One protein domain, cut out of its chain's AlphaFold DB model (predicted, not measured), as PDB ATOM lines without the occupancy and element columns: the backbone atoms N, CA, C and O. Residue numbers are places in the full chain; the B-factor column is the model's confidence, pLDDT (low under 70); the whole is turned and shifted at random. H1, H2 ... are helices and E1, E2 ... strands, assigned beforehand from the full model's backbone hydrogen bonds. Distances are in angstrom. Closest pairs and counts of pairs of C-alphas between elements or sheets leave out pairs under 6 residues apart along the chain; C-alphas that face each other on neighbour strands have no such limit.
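AT A GLANCE: This is residues 5 to 74 of the 74 residues of an uncharacterized protein of Listeria monocytogenes (UniProt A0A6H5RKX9). A small three-stranded sheet, E1 E2 E5, has helix H1 over one face, and the two-stranded hairpin E3 E4 reaches away from this body as a long arm. Short H2 lies beyond one end of H1, and E4 runs on into E5. The printed part has 70 residues, in the order H1 H2 E1 E2 E3 E4 E5, with the three-stranded sheet mixed and E3 E4 antiparallel; the class is mixed, helices and strands. The whole is loose, with a radius of gyration of the C-alphas of 15.6 A, and flat, spanning 52 by 27 by 14 A.

IN THESE COORDINATES: Find C-alpha 5 at (25.204, 23.812, -38.238); from there H1 runs 14.3 A to residue 14. H2 is residues 18 to 21 and E1 residues 27 to 29. E2, residues 43 to 48, covers 15.3 A; E3, residues 53 to 58, 14.9 A; E4, residues 61 to 66, 14.6 A. E5, residues 69 to 73, ends at C-alpha 73, (10.764, 29.219, -35.515).

HOW THE PARTS SIT: H1 and the sheet make two layers, a helix on one face of a sheet: H1 is over E2 at a height of 9.8 A, along the strands, with C-alphas of Met 5 and Ile 45 closest at 7.4 A. Its O i to N i+4 pairs are within hydrogen-bond range; H2 is too short for such a pair. H1 and H2 only just touch, with 3 pairs of C-alphas within 8 A, and only at the corner; Ser 13 and Ala 19 have the closest C-alphas, 6.3 A. Look at N 28 and O 43, 2.8 A, for parallel E1 and E2, and at N 44 and O 72, 2.9 A, for antiparallel E2 and E5. In the hairpin E3 and E4, N 55 and O 64 are 2.9 A apart. E3 is apart from E2 and E5.

THE WHOLE: The C-alphas of Thr 39 and Ala 59, the two farthest apart, are 52.6 A apart. The printed part has no cut, and E1 to E2 is the long link, residues 30 to 42. Mean pLDDT of the printed part is 82.1; residue 55 is under 70.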
ATOM      1  N   MET A   5      26.343  23.744 -39.164       83.81
ATOM      2  CA  MET A   5      25.204  23.812 -38.238       83.81
ATOM      3  C   MET A   5      25.612  24.494 -36.933       83.81
ATOM      4  O   MET A   5      24.889  25.358 -36.437       83.81
ATOM      5  N   MET A   6      26.799  24.172 -36.408       87.06
ATOM      6  CA  MET A   6      27.332  24.870 -35.234       87.06
ATOM      7  C   MET A   6      27.629  26.345 -35.510       87.06
ATOM      8  O   MET A   6      27.417  27.177 -34.631       87.06
ATOM      9  N   GLU A   7      28.085  26.699 -36.714       89.56
ATOM     10  CA  GLU A   7      28.277  28.108 -37.076       89.56
ATOM     11  C   GLU A   7      26.953  28.881 -37.020       89.56
ATOM     12  O   GLU A   7      26.889  29.942 -36.400       89.56
ATOM     13  N   VAL A   8      25.886  28.324 -37.604       87.75
ATOM     14  CA  VAL A   8      24.544  28.925 -37.570       87.75
ATOM     15  C   VAL A   8      24.060  29.076 -36.127       87.75
ATOM     16  O   VAL A   8      23.615  30.156 -35.748       87.75
ATOM     17  N   TYR A   9      24.220  28.048 -35.287       89.44
ATOM     18  CA  TYR A   9      23.888  28.125 -33.861       89.44
ATOM     19  C   TYR A   9      24.644  29.246 -33.135       89.44
ATOM     20  O   TYR A   9      24.044  30.019 -32.385       89.44
ATOM     21  N   ASN A  10      25.954  29.360 -33.359       89.81
ATOM     22  CA  ASN A  10      26.785  30.373 -32.710       89.81
ATOM     23  C   ASN A  10      26.362  31.788 -33.114       89.81
ATOM     24  O   ASN A  10      26.301  32.671 -32.265       89.81
ATOM     25  N   VAL A  11      26.029  31.998 -34.388       90.56
ATOM     26  CA  VAL A  11      25.556  33.299 -34.879       90.56
ATOM     27  C   VAL A  11      24.181  33.635 -34.301       90.56
ATOM     28  O   VAL A  11      23.995  34.738 -33.794       90.56
ATOM     29  N   LEU A  12      23.239  32.687 -34.309       87.25
ATOM     30  CA  LEU A  12      21.885  32.906 -33.784       87.25
ATOM     31  C   LEU A  12      21.877  33.150 -32.270       87.25
ATOM     32  O   LEU A  12      21.150  34.010 -31.787       87.25
ATOM     33  N   SER A  13      22.695  32.414 -31.516       88.31
ATOM     34  CA  SER A  13      22.789  32.564 -30.058       88.31
ATOM     35  C   SER A  13      23.529  33.830 -29.619       88.31
ATOM     36  O   SER A  13      23.284  34.322 -28.517       88.31
ATOM     37  N   ALA A  14      24.419  34.363 -30.461       89.12
ATOM     38  CA  ALA A  14      25.149  35.601 -30.198       89.12
ATOM     39  C   ALA A  14      24.383  36.866 -30.626       89.12
ATOM     40  O   ALA A  14      24.793  37.967 -30.251       89.12
ATOM     41  N   ASP A  15      23.295  36.737 -31.394       90.00
ATOM     42  CA  ASP A  15      22.513  37.883 -31.854       90.00
ATOM     43  C   ASP A  15      21.719  38.520 -30.688       90.00
ATOM     44  O   ASP A  15      20.865  37.862 -30.085       90.00
ATOM     45  N   PRO A  16      21.942  39.809 -30.362       88.19
ATOM     46  CA  PRO A  16      21.283  40.466 -29.230       88.19
ATOM     47  C   PRO A  16      19.770  40.650 -29.387       88.19
ATOM     48  O   PRO A  16      19.089  40.933 -28.403       88.19
ATOM     49  N   THR A  17      19.244  40.587 -30.607       87.88
ATOM     50  CA  THR A  17      17.808  40.698 -30.892       87.88
ATOM     51  C   THR A  17      17.140  39.358 -30.647       87.88
ATOM     52  O   THR A  17      16.132  39.303 -29.950       87.88
ATOM     53  N   ILE A  18      17.744  38.278 -31.144       85.38
ATOM     54  CA  ILE A  18      17.255  36.911 -30.938       85.38
ATOM     55  C   ILE A  18      17.375  36.528 -29.465       85.38
ATOM     56  O   ILE A  18      16.416  36.020 -28.895       85.38
ATOM     57  N   ALA A  19      18.488  36.863 -28.809       85.75
ATOM     58  CA  ALA A  19      18.733  36.532 -27.407       85.75
ATOM     59  C   ALA A  19      17.735  37.161 -26.414       85.75
ATOM     60  O   ALA A  19      17.652  36.704 -25.272       85.75
ATOM     61  N   LYS A  20      16.986  38.199 -26.819       84.56
ATOM     62  CA  LYS A  20      15.911  38.795 -26.002       84.56
ATOM     63  C   LYS A  20      14.671  37.911 -25.933       84.56
ATOM     64  O   LYS A  20      14.025  37.878 -24.892       84.56
ATOM     65  N   GLU A  21      14.370  37.210 -27.021       83.75
ATOM     66  CA  GLU A  21      13.152  36.411 -27.175       83.75
ATOM     67  C   GLU A  21      13.442  34.915 -26.988       83.75
ATOM     68  O   GLU A  21      12.736  34.214 -26.268       83.75
ATOM     69  N   VAL A  22      14.538  34.427 -27.575       83.94
ATOM     70  CA  VAL A  22      14.938  33.018 -27.585       83.94
ATOM     71  C   VAL A  22      16.288  32.869 -26.894       83.94
ATOM     72  O   VAL A  22      17.325  33.321 -27.375       83.94
ATOM     73  N   THR A  23      16.302  32.180 -25.753       83.44
ATOM     74  CA  THR A  23      17.570  31.850 -25.089       83.44
ATOM     75  C   THR A  23      18.330  30.774 -25.865       83.44
ATOM     76  O   THR A  23      17.729  29.907 -26.492       83.44
ATOM     77  N   ALA A  24      19.659  30.731 -25.735       79.62
ATOM     78  CA  ALA A  24      20.496  29.709 -26.379       79.62
ATOM     79  C   ALA A  24      20.109  28.249 -26.034       79.62
ATOM     80  O   ALA A  24      20.493  27.321 -26.744       79.62
ATOM     81  N   LYS A  25      19.346  28.036 -24.950       82.25
ATOM     82  CA  LYS A  25      18.797  26.730 -24.535       82.25
ATOM     83  C   LYS A  25      17.551  26.306 -25.322       82.25
ATOM     84  O   LYS A  25      17.201  25.121 -25.307       82.25
ATOM     85  N   ASN A  26      16.906  27.268 -25.978       84.19
ATOM     86  CA  ASN A  26      15.730  27.096 -26.824       84.19
ATOM     87  C   ASN A  26      16.097  27.003 -28.312       84.19
ATOM     88  O   ASN A  26      15.210  26.899 -29.146       84.19
ATOM     89  N   ILE A  27      17.387  27.019 -28.652       87.19
ATOM     90  CA  ILE A  27      17.857  26.678 -29.994       87.19
ATOM     91  C   ILE A  27      18.243  25.198 -29.973       87.19
ATOM     92  O   ILE A  27      19.103  24.785 -29.188       87.19
ATOM     93  N   ARG A  28      17.573  24.387 -30.787       86.56
ATOM     94  CA  ARG A  28      17.744  22.932 -30.853       86.56
ATOM     95  C   ARG A  28      18.080  22.486 -32.266       86.56
ATOM     96  O   ARG A  28      17.849  23.202 -33.233       86.56
ATOM     97  N   PHE A  29      18.658  21.297 -32.354       86.31
ATOM     98  CA  PHE A  29      18.994  20.654 -33.616       86.31
ATOM     99  C   PHE A  29      18.049  19.479 -33.840       86.31
ATOM    100  O   PHE A  29      17.753  18.765 -32.881       86.31
ATOM    101  N   TYR A  30      17.659  19.256 -35.094       83.00
ATOM    102  CA  TYR A  30      16.839  18.127 -35.556       83.00
ATOM    103  C   TYR A  30      15.393  18.131 -35.042       83.00
ATOM    104  O   TYR A  30      14.472  18.333 -35.823       83.00
ATOM    105  N   GLU A  31      15.184  17.933 -33.742       78.94
ATOM    106  CA  GLU A  31      13.856  17.856 -33.134       78.94
ATOM    107  C   GLU A  31      13.850  18.403 -31.702       78.94
ATOM    108  O   GLU A  31      14.878  18.478 -31.020       78.94
ATOM    109  N   VAL A  32      12.660  18.780 -31.240       80.94
ATOM    110  CA  VAL A  32      12.390  19.097 -29.836       80.94
ATOM    111  C   VAL A  32      11.628  17.931 -29.199       80.94
ATOM    112  O   VAL A  32      10.719  17.390 -29.825       80.94
ATOM    113  N   PRO A  33      11.969  17.515 -27.968       79.19
ATOM    114  CA  PRO A  33      11.214  16.474 -27.279       79.19
ATOM    115  C   PRO A  33       9.799  16.966 -26.940       79.19
ATOM    116  O   PRO A  33       9.610  18.145 -26.664       79.19
ATOM    117  N   GLU A  34       8.812  16.069 -26.857       73.88
ATOM    118  CA  GLU A  34       7.426  16.437 -26.492       73.88
ATOM    119  C   GLU A  34       7.302  17.077 -25.098       73.88
ATOM    120  O   GLU A  34       6.361  17.813 -24.820       73.88
ATOM    121  N   SER A  35       8.263  16.814 -24.208       78.56
ATOM    122  CA  SER A  35       8.354  17.444 -22.888       78.56
ATOM    123  C   SER A  35       8.956  18.853 -22.921       78.56
ATOM    124  O   SER A  35       9.145  19.461 -21.862       78.56
ATOM    125  N   PHE A  36       9.309  19.359 -24.104       81.19
ATOM    126  CA  PHE A  36       9.858  20.692 -24.270       81.19
ATOM    127  C   PHE A  36       8.788  21.750 -24.002       81.19
ATOM    128  O   PHE A  36       7.636  21.635 -24.415       81.19
ATOM    129  N   ASP A  37       9.187  22.795 -23.283       78.31
ATOM    130  CA  ASP A  37       8.309  23.905 -22.937       78.31
ATOM    131  C   ASP A  37       8.048  24.772 -24.179       78.31
ATOM    132  O   ASP A  37       8.792  25.712 -24.456       78.31
ATOM    133  N   SER A  38       6.986  24.447 -24.921       77.50
ATOM    134  CA  SER A  38       6.528  25.179 -26.110       77.50
ATOM    135  C   SER A  38       5.792  26.483 -25.782       77.50
ATOM    136  O   SER A  38       5.294  27.159 -26.677       77.50
ATOM    137  N   THR A  39       5.714  26.874 -24.504       81.62
ATOM    138  CA  THR A  39       5.100  28.155 -24.114       81.62
ATOM    139  C   THR A  39       5.989  29.363 -24.412       81.62
ATOM    140  O   THR A  39       5.525  30.502 -24.347       81.62
ATOM    141  N   LYS A  40       7.272  29.130 -24.719       82.06
ATOM    142  CA  LYS A  40       8.264  30.149 -25.075       82.06
ATOM    143  C   LYS A  40       8.727  29.932 -26.511       82.06
ATOM    144  O   LYS A  40       8.829  28.773 -26.906       82.06
ATOM    145  N   PRO A  41       9.103  30.998 -27.235       85.31
ATOM    146  CA  PRO A  41       9.599  30.842 -28.588       85.31
ATOM    147  C   PRO A  41      10.887  30.009 -28.607       85.31
ATOM    148  O   PRO A  41      11.760  30.130 -27.726       85.31
ATOM    149  N   PHE A  42      10.999  29.148 -29.610       87.88
ATOM    150  CA  PHE A  42      12.143  28.271 -29.818       87.88
ATOM    151  C   PHE A  42      12.498  28.144 -31.298       87.88
ATOM    152  O   PHE A  42      11.710  28.431 -32.194       87.88
ATOM    153  N   ILE A  43      13.748  27.761 -31.552       88.00
ATOM    154  CA  ILE A  43      14.300  27.650 -32.902       88.00
ATOM    155  C   ILE A  43      14.802  26.226 -33.097       88.00
ATOM    156  O   ILE A  43      15.577  25.723 -32.281       88.00
ATOM    157  N   ILE A  44      14.410  25.597 -34.200       88.75
ATOM    158  CA  ILE A  44      14.928  24.297 -34.630       88.75
ATOM    159  C   ILE A  44      15.771  24.500 -35.885       88.75
ATOM    160  O   ILE A  44      15.283  24.988 -36.902       88.75
ATOM    161  N   ILE A  45      17.040  24.103 -35.810       87.38
ATOM    162  CA  ILE A  45      17.947  24.016 -36.954       87.38
ATOM    163  C   ILE A  45      17.896  22.571 -37.453       87.38
ATOM    164  O   ILE A  45      18.412  21.659 -36.799       87.38
ATOM    165  N   ASP A  46      17.247  22.363 -38.591       81.44
ATOM    166  CA  ASP A  46      17.088  21.040 -39.189       81.44
ATOM    167  C   ASP A  46      18.303  20.675 -40.062       81.44
ATOM    168  O   ASP A  46      19.178  21.495 -40.370       81.44
ATOM    169  N   THR A  47      18.363  19.406 -40.446       76.56
ATOM    170  CA  THR A  47      19.282  18.862 -41.438       76.56
ATOM    171  C   THR A  47      19.302  19.682 -42.734       76.56
ATOM    172  O   THR A  47      18.336  20.374 -43.071       76.56
ATOM    173  N   PRO A  48      20.411  19.612 -43.496       73.25
ATOM    174  CA  PRO A  48      20.463  20.231 -44.805       73.25
ATOM    175  C   PRO A  48      19.306  19.750 -45.692       73.25
ATOM    176  O   PRO A  48      19.065  18.549 -45.824       73.25
ATOM    177  N   LEU A  49      18.625  20.695 -46.336       75.75
ATOM    178  CA  LEU A  49      17.613  20.469 -47.359       75.75
ATOM    179  C   LEU A  49      18.265  19.843 -48.596       75.75
ATOM    180  O   LEU A  49      18.669  20.532 -49.535       75.75
ATOM    181  N   GLY A  50      18.351  18.517 -48.582       72.69
ATOM    182  CA  GLY A  50      18.887  17.718 -49.676       72.69
ATOM    183  C   GLY A  50      20.418  17.646 -49.716       72.69
ATOM    184  O   GLY A  50      21.111  18.124 -48.813       72.69
ATOM    185  N   PRO A  51      20.970  16.988 -50.751       73.88
ATOM    186  CA  PRO A  51      22.410  16.858 -50.904       73.88
ATOM    187  C   PRO A  51      23.059  18.229 -51.158       73.88
ATOM    188  O   PRO A  51      22.458  19.073 -51.830       73.88
ATOM    189  N   PRO A  52      24.290  18.455 -50.666       74.62
ATOM    190  CA  PRO A  52      25.031  19.668 -50.970       74.62
ATOM    191  C   PRO A  52      25.164  19.856 -52.478       74.62
ATOM    192  O   PRO A  52      25.432  18.913 -53.224       74.62
ATOM    193  N   THR A  53      24.977  21.094 -52.921       77.81
ATOM    194  CA  THR A  53      25.107  21.458 -54.332       77.81
ATOM    195  C   THR A  53      26.460  22.094 -54.578       77.81
ATOM    196  O   THR A  53      27.000  22.814 -53.740       77.81
ATOM    197  N   SER A  54      27.030  21.830 -55.743       73.75
ATOM    198  CA  SER A  54      28.301  22.424 -56.124       73.75
ATOM    199  C   SER A  54      28.141  23.905 -56.446       73.75
ATOM    200  O   SER A  54      27.389  24.261 -57.353       73.75
ATOM    201  N   ALA A  55      28.858  24.767 -55.728       65.12
ATOM    202  CA  ALA A  55      28.777  26.214 -55.934       65.12
ATOM    203  C   ALA A  55      29.841  26.729 -56.916       65.12
ATOM    204  O   ALA A  55      29.618  27.713 -57.617       65.12
ATOM    205  N   TYR A  56      31.007  26.072 -56.970       75.38
ATOM    206  CA  TYR A  56      32.128  26.487 -57.812       75.38
ATOM    207  C   TYR A  56      33.026  25.304 -58.179       75.38
ATOM    208  O   TYR A  56      33.374  24.476 -57.329       75.38
ATOM    209  N   TYR A  57      33.456  25.280 -59.440       73.75
ATOM    210  CA  TYR A  57      34.370  24.285 -59.992       73.75
ATOM    211  C   TYR A  57      35.667  24.956 -60.453       73.75
ATOM    212  O   TYR A  57      35.629  25.984 -61.128       73.75
ATOM    213  N   ALA A  58      36.814  24.340 -60.167       72.62
ATOM    214  CA  ALA A  58      38.089  24.676 -60.803       72.62
ATOM    215  C   ALA A  58      38.783  23.387 -61.254       72.62
ATOM    216  O   ALA A  58      38.850  22.422 -60.497       72.62
ATOM    217  N   ALA A  59      39.288  23.362 -62.492       77.44
ATOM    218  CA  ALA A  59      39.959  22.194 -63.077       77.44
ATOM    219  C   ALA A  59      39.165  20.870 -62.934       77.44
ATOM    220  O   ALA A  59      39.726  19.841 -62.566       77.44
ATOM    221  N   ASN A  60      37.853  20.898 -63.208       76.00
ATOM    222  CA  ASN A  60      36.930  19.757 -63.068       76.00
ATOM    223  C   ASN A  60      36.838  19.161 -61.651       76.00
ATOM    224  O   ASN A  60      36.396  18.025 -61.484       76.00
ATOM    225  N   LYS A  61      37.225  19.923 -60.626       74.56
ATOM    226  CA  LYS A  61      37.079  19.550 -59.222       74.56
ATOM    227  C   LYS A  61      36.148  20.532 -58.520       74.56
ATOM    228  O   LYS A  61      36.236  21.740 -58.747       74.56
ATOM    229  N   GLU A  62      35.265  20.011 -57.672       75.19
ATOM    230  CA  GLU A  62      34.452  20.844 -56.785       75.19
ATOM    231  C   GLU A  62      35.360  21.565 -55.789       75.19
ATOM    232  O   GLU A  62      36.148  20.935 -55.076       75.19
ATOM    233  N   MET A  63      35.258  22.889 -55.752       80.50
ATOM    234  CA  MET A  63      36.067  23.734 -54.869       80.50
ATOM    235  C   MET A  63      35.246  24.302 -53.711       80.50
ATOM    236  O   MET A  63      35.810  24.653 -52.678       80.50
ATOM    237  N   SER A  64      33.922  24.374 -53.856       80.44
ATOM    238  CA  SER A  64      33.009  24.819 -52.802       80.44
ATOM    239  C   SER A  64      31.647  24.149 -52.930       80.44
ATOM    240  O   SER A  64      31.135  23.985 -54.037       80.44
ATOM    241  N   GLN A  65      31.042  23.844 -51.785       80.75
ATOM    242  CA  GLN A  65      29.701  23.279 -51.684       80.75
ATOM    243  C   GLN A  65      28.767  24.284 -51.008       80.75
ATOM    244  O   GLN A  65      29.145  24.926 -50.027       80.75
ATOM    245  N   THR A  66      27.554  24.397 -51.531       82.00
ATOM    246  CA  THR A  66      26.444  25.127 -50.927       82.00
ATOM    247  C   THR A  66      25.551  24.135 -50.199       82.00
ATOM    248  O   THR A  66      25.099  23.142 -50.776       82.00
ATOM    249  N   PHE A  67      25.273  24.438 -48.935       83.06
ATOM    250  CA  PHE A  67      24.333  23.708 -48.095       83.06
ATOM    251  C   PHE A  67      23.132  24.612 -47.829       83.06
ATOM    252  O   PHE A  67      23.302  25.766 -47.439       83.06
ATOM    253  N   SER A  68      21.931  24.085 -48.029       83.88
ATOM    254  CA  SER A  68      20.691  24.762 -47.658       83.88
ATOM    255  C   SER A  68      20.234  24.196 -46.325       83.88
ATOM    256  O   SER A  68      20.075  22.990 -46.234       83.88
ATOM    257  N   TYR A  69      20.024  25.021 -45.306       85.25
ATOM    258  CA  TYR A  69      19.514  24.581 -44.003       85.25
ATOM    259  C   TYR A  69      18.105  25.122 -43.792       85.25
ATOM    260  O   TYR A  69      17.834  26.271 -44.146       85.25
ATOM    261  N   GLN A  70      17.223  24.314 -43.208       83.88
ATOM    262  CA  GLN A  70      15.912  24.776 -42.769       83.88
ATOM    263  C   GLN A  70      15.985  25.215 -41.305       83.88
ATOM    264  O   GLN A  70      16.529  24.509 -40.458       83.88
ATOM    265  N   ILE A  71      15.441  26.398 -41.022       87.50
ATOM    266  CA  ILE A  71      15.337  26.950 -39.671       87.50
ATOM    267  C   ILE A  71      13.853  27.167 -39.390       87.50
ATOM    268  O   ILE A  71      13.228  28.021 -40.019       87.50
ATOM    269  N   ASN A  72      13.301  26.390 -38.462       86.94
ATOM    270  CA  ASN A  72      11.924  26.540 -38.001       86.94
ATOM    271  C   ASN A  72      11.915  27.406 -36.741       86.94
ATOM    272  O   ASN A  72      12.756  27.226 -35.859       86.94
ATOM    273  N   VAL A  73      10.976  28.345 -36.672       86.69
ATOM    274  CA  VAL A  73      10.764  29.219 -35.515       86.69
ATOM    275  C   VAL A  73       9.317  29.039 -35.087       86.69
ATOM    276  O   VAL A  73       8.417  29.255 -35.903       86.69
ATOM    277  N   GLU A  74       9.120  28.621 -33.843       80.75
ATOM    278  CA  GLU A  74       7.816  28.352 -33.226       80.75
ATOM    279  C   GLU A  74       7.652  29.155 -31.937       80.75
ATOM    280  O   GLU A  74       8.678  29.389 -31.253       80.75
TER     281      GLU A  74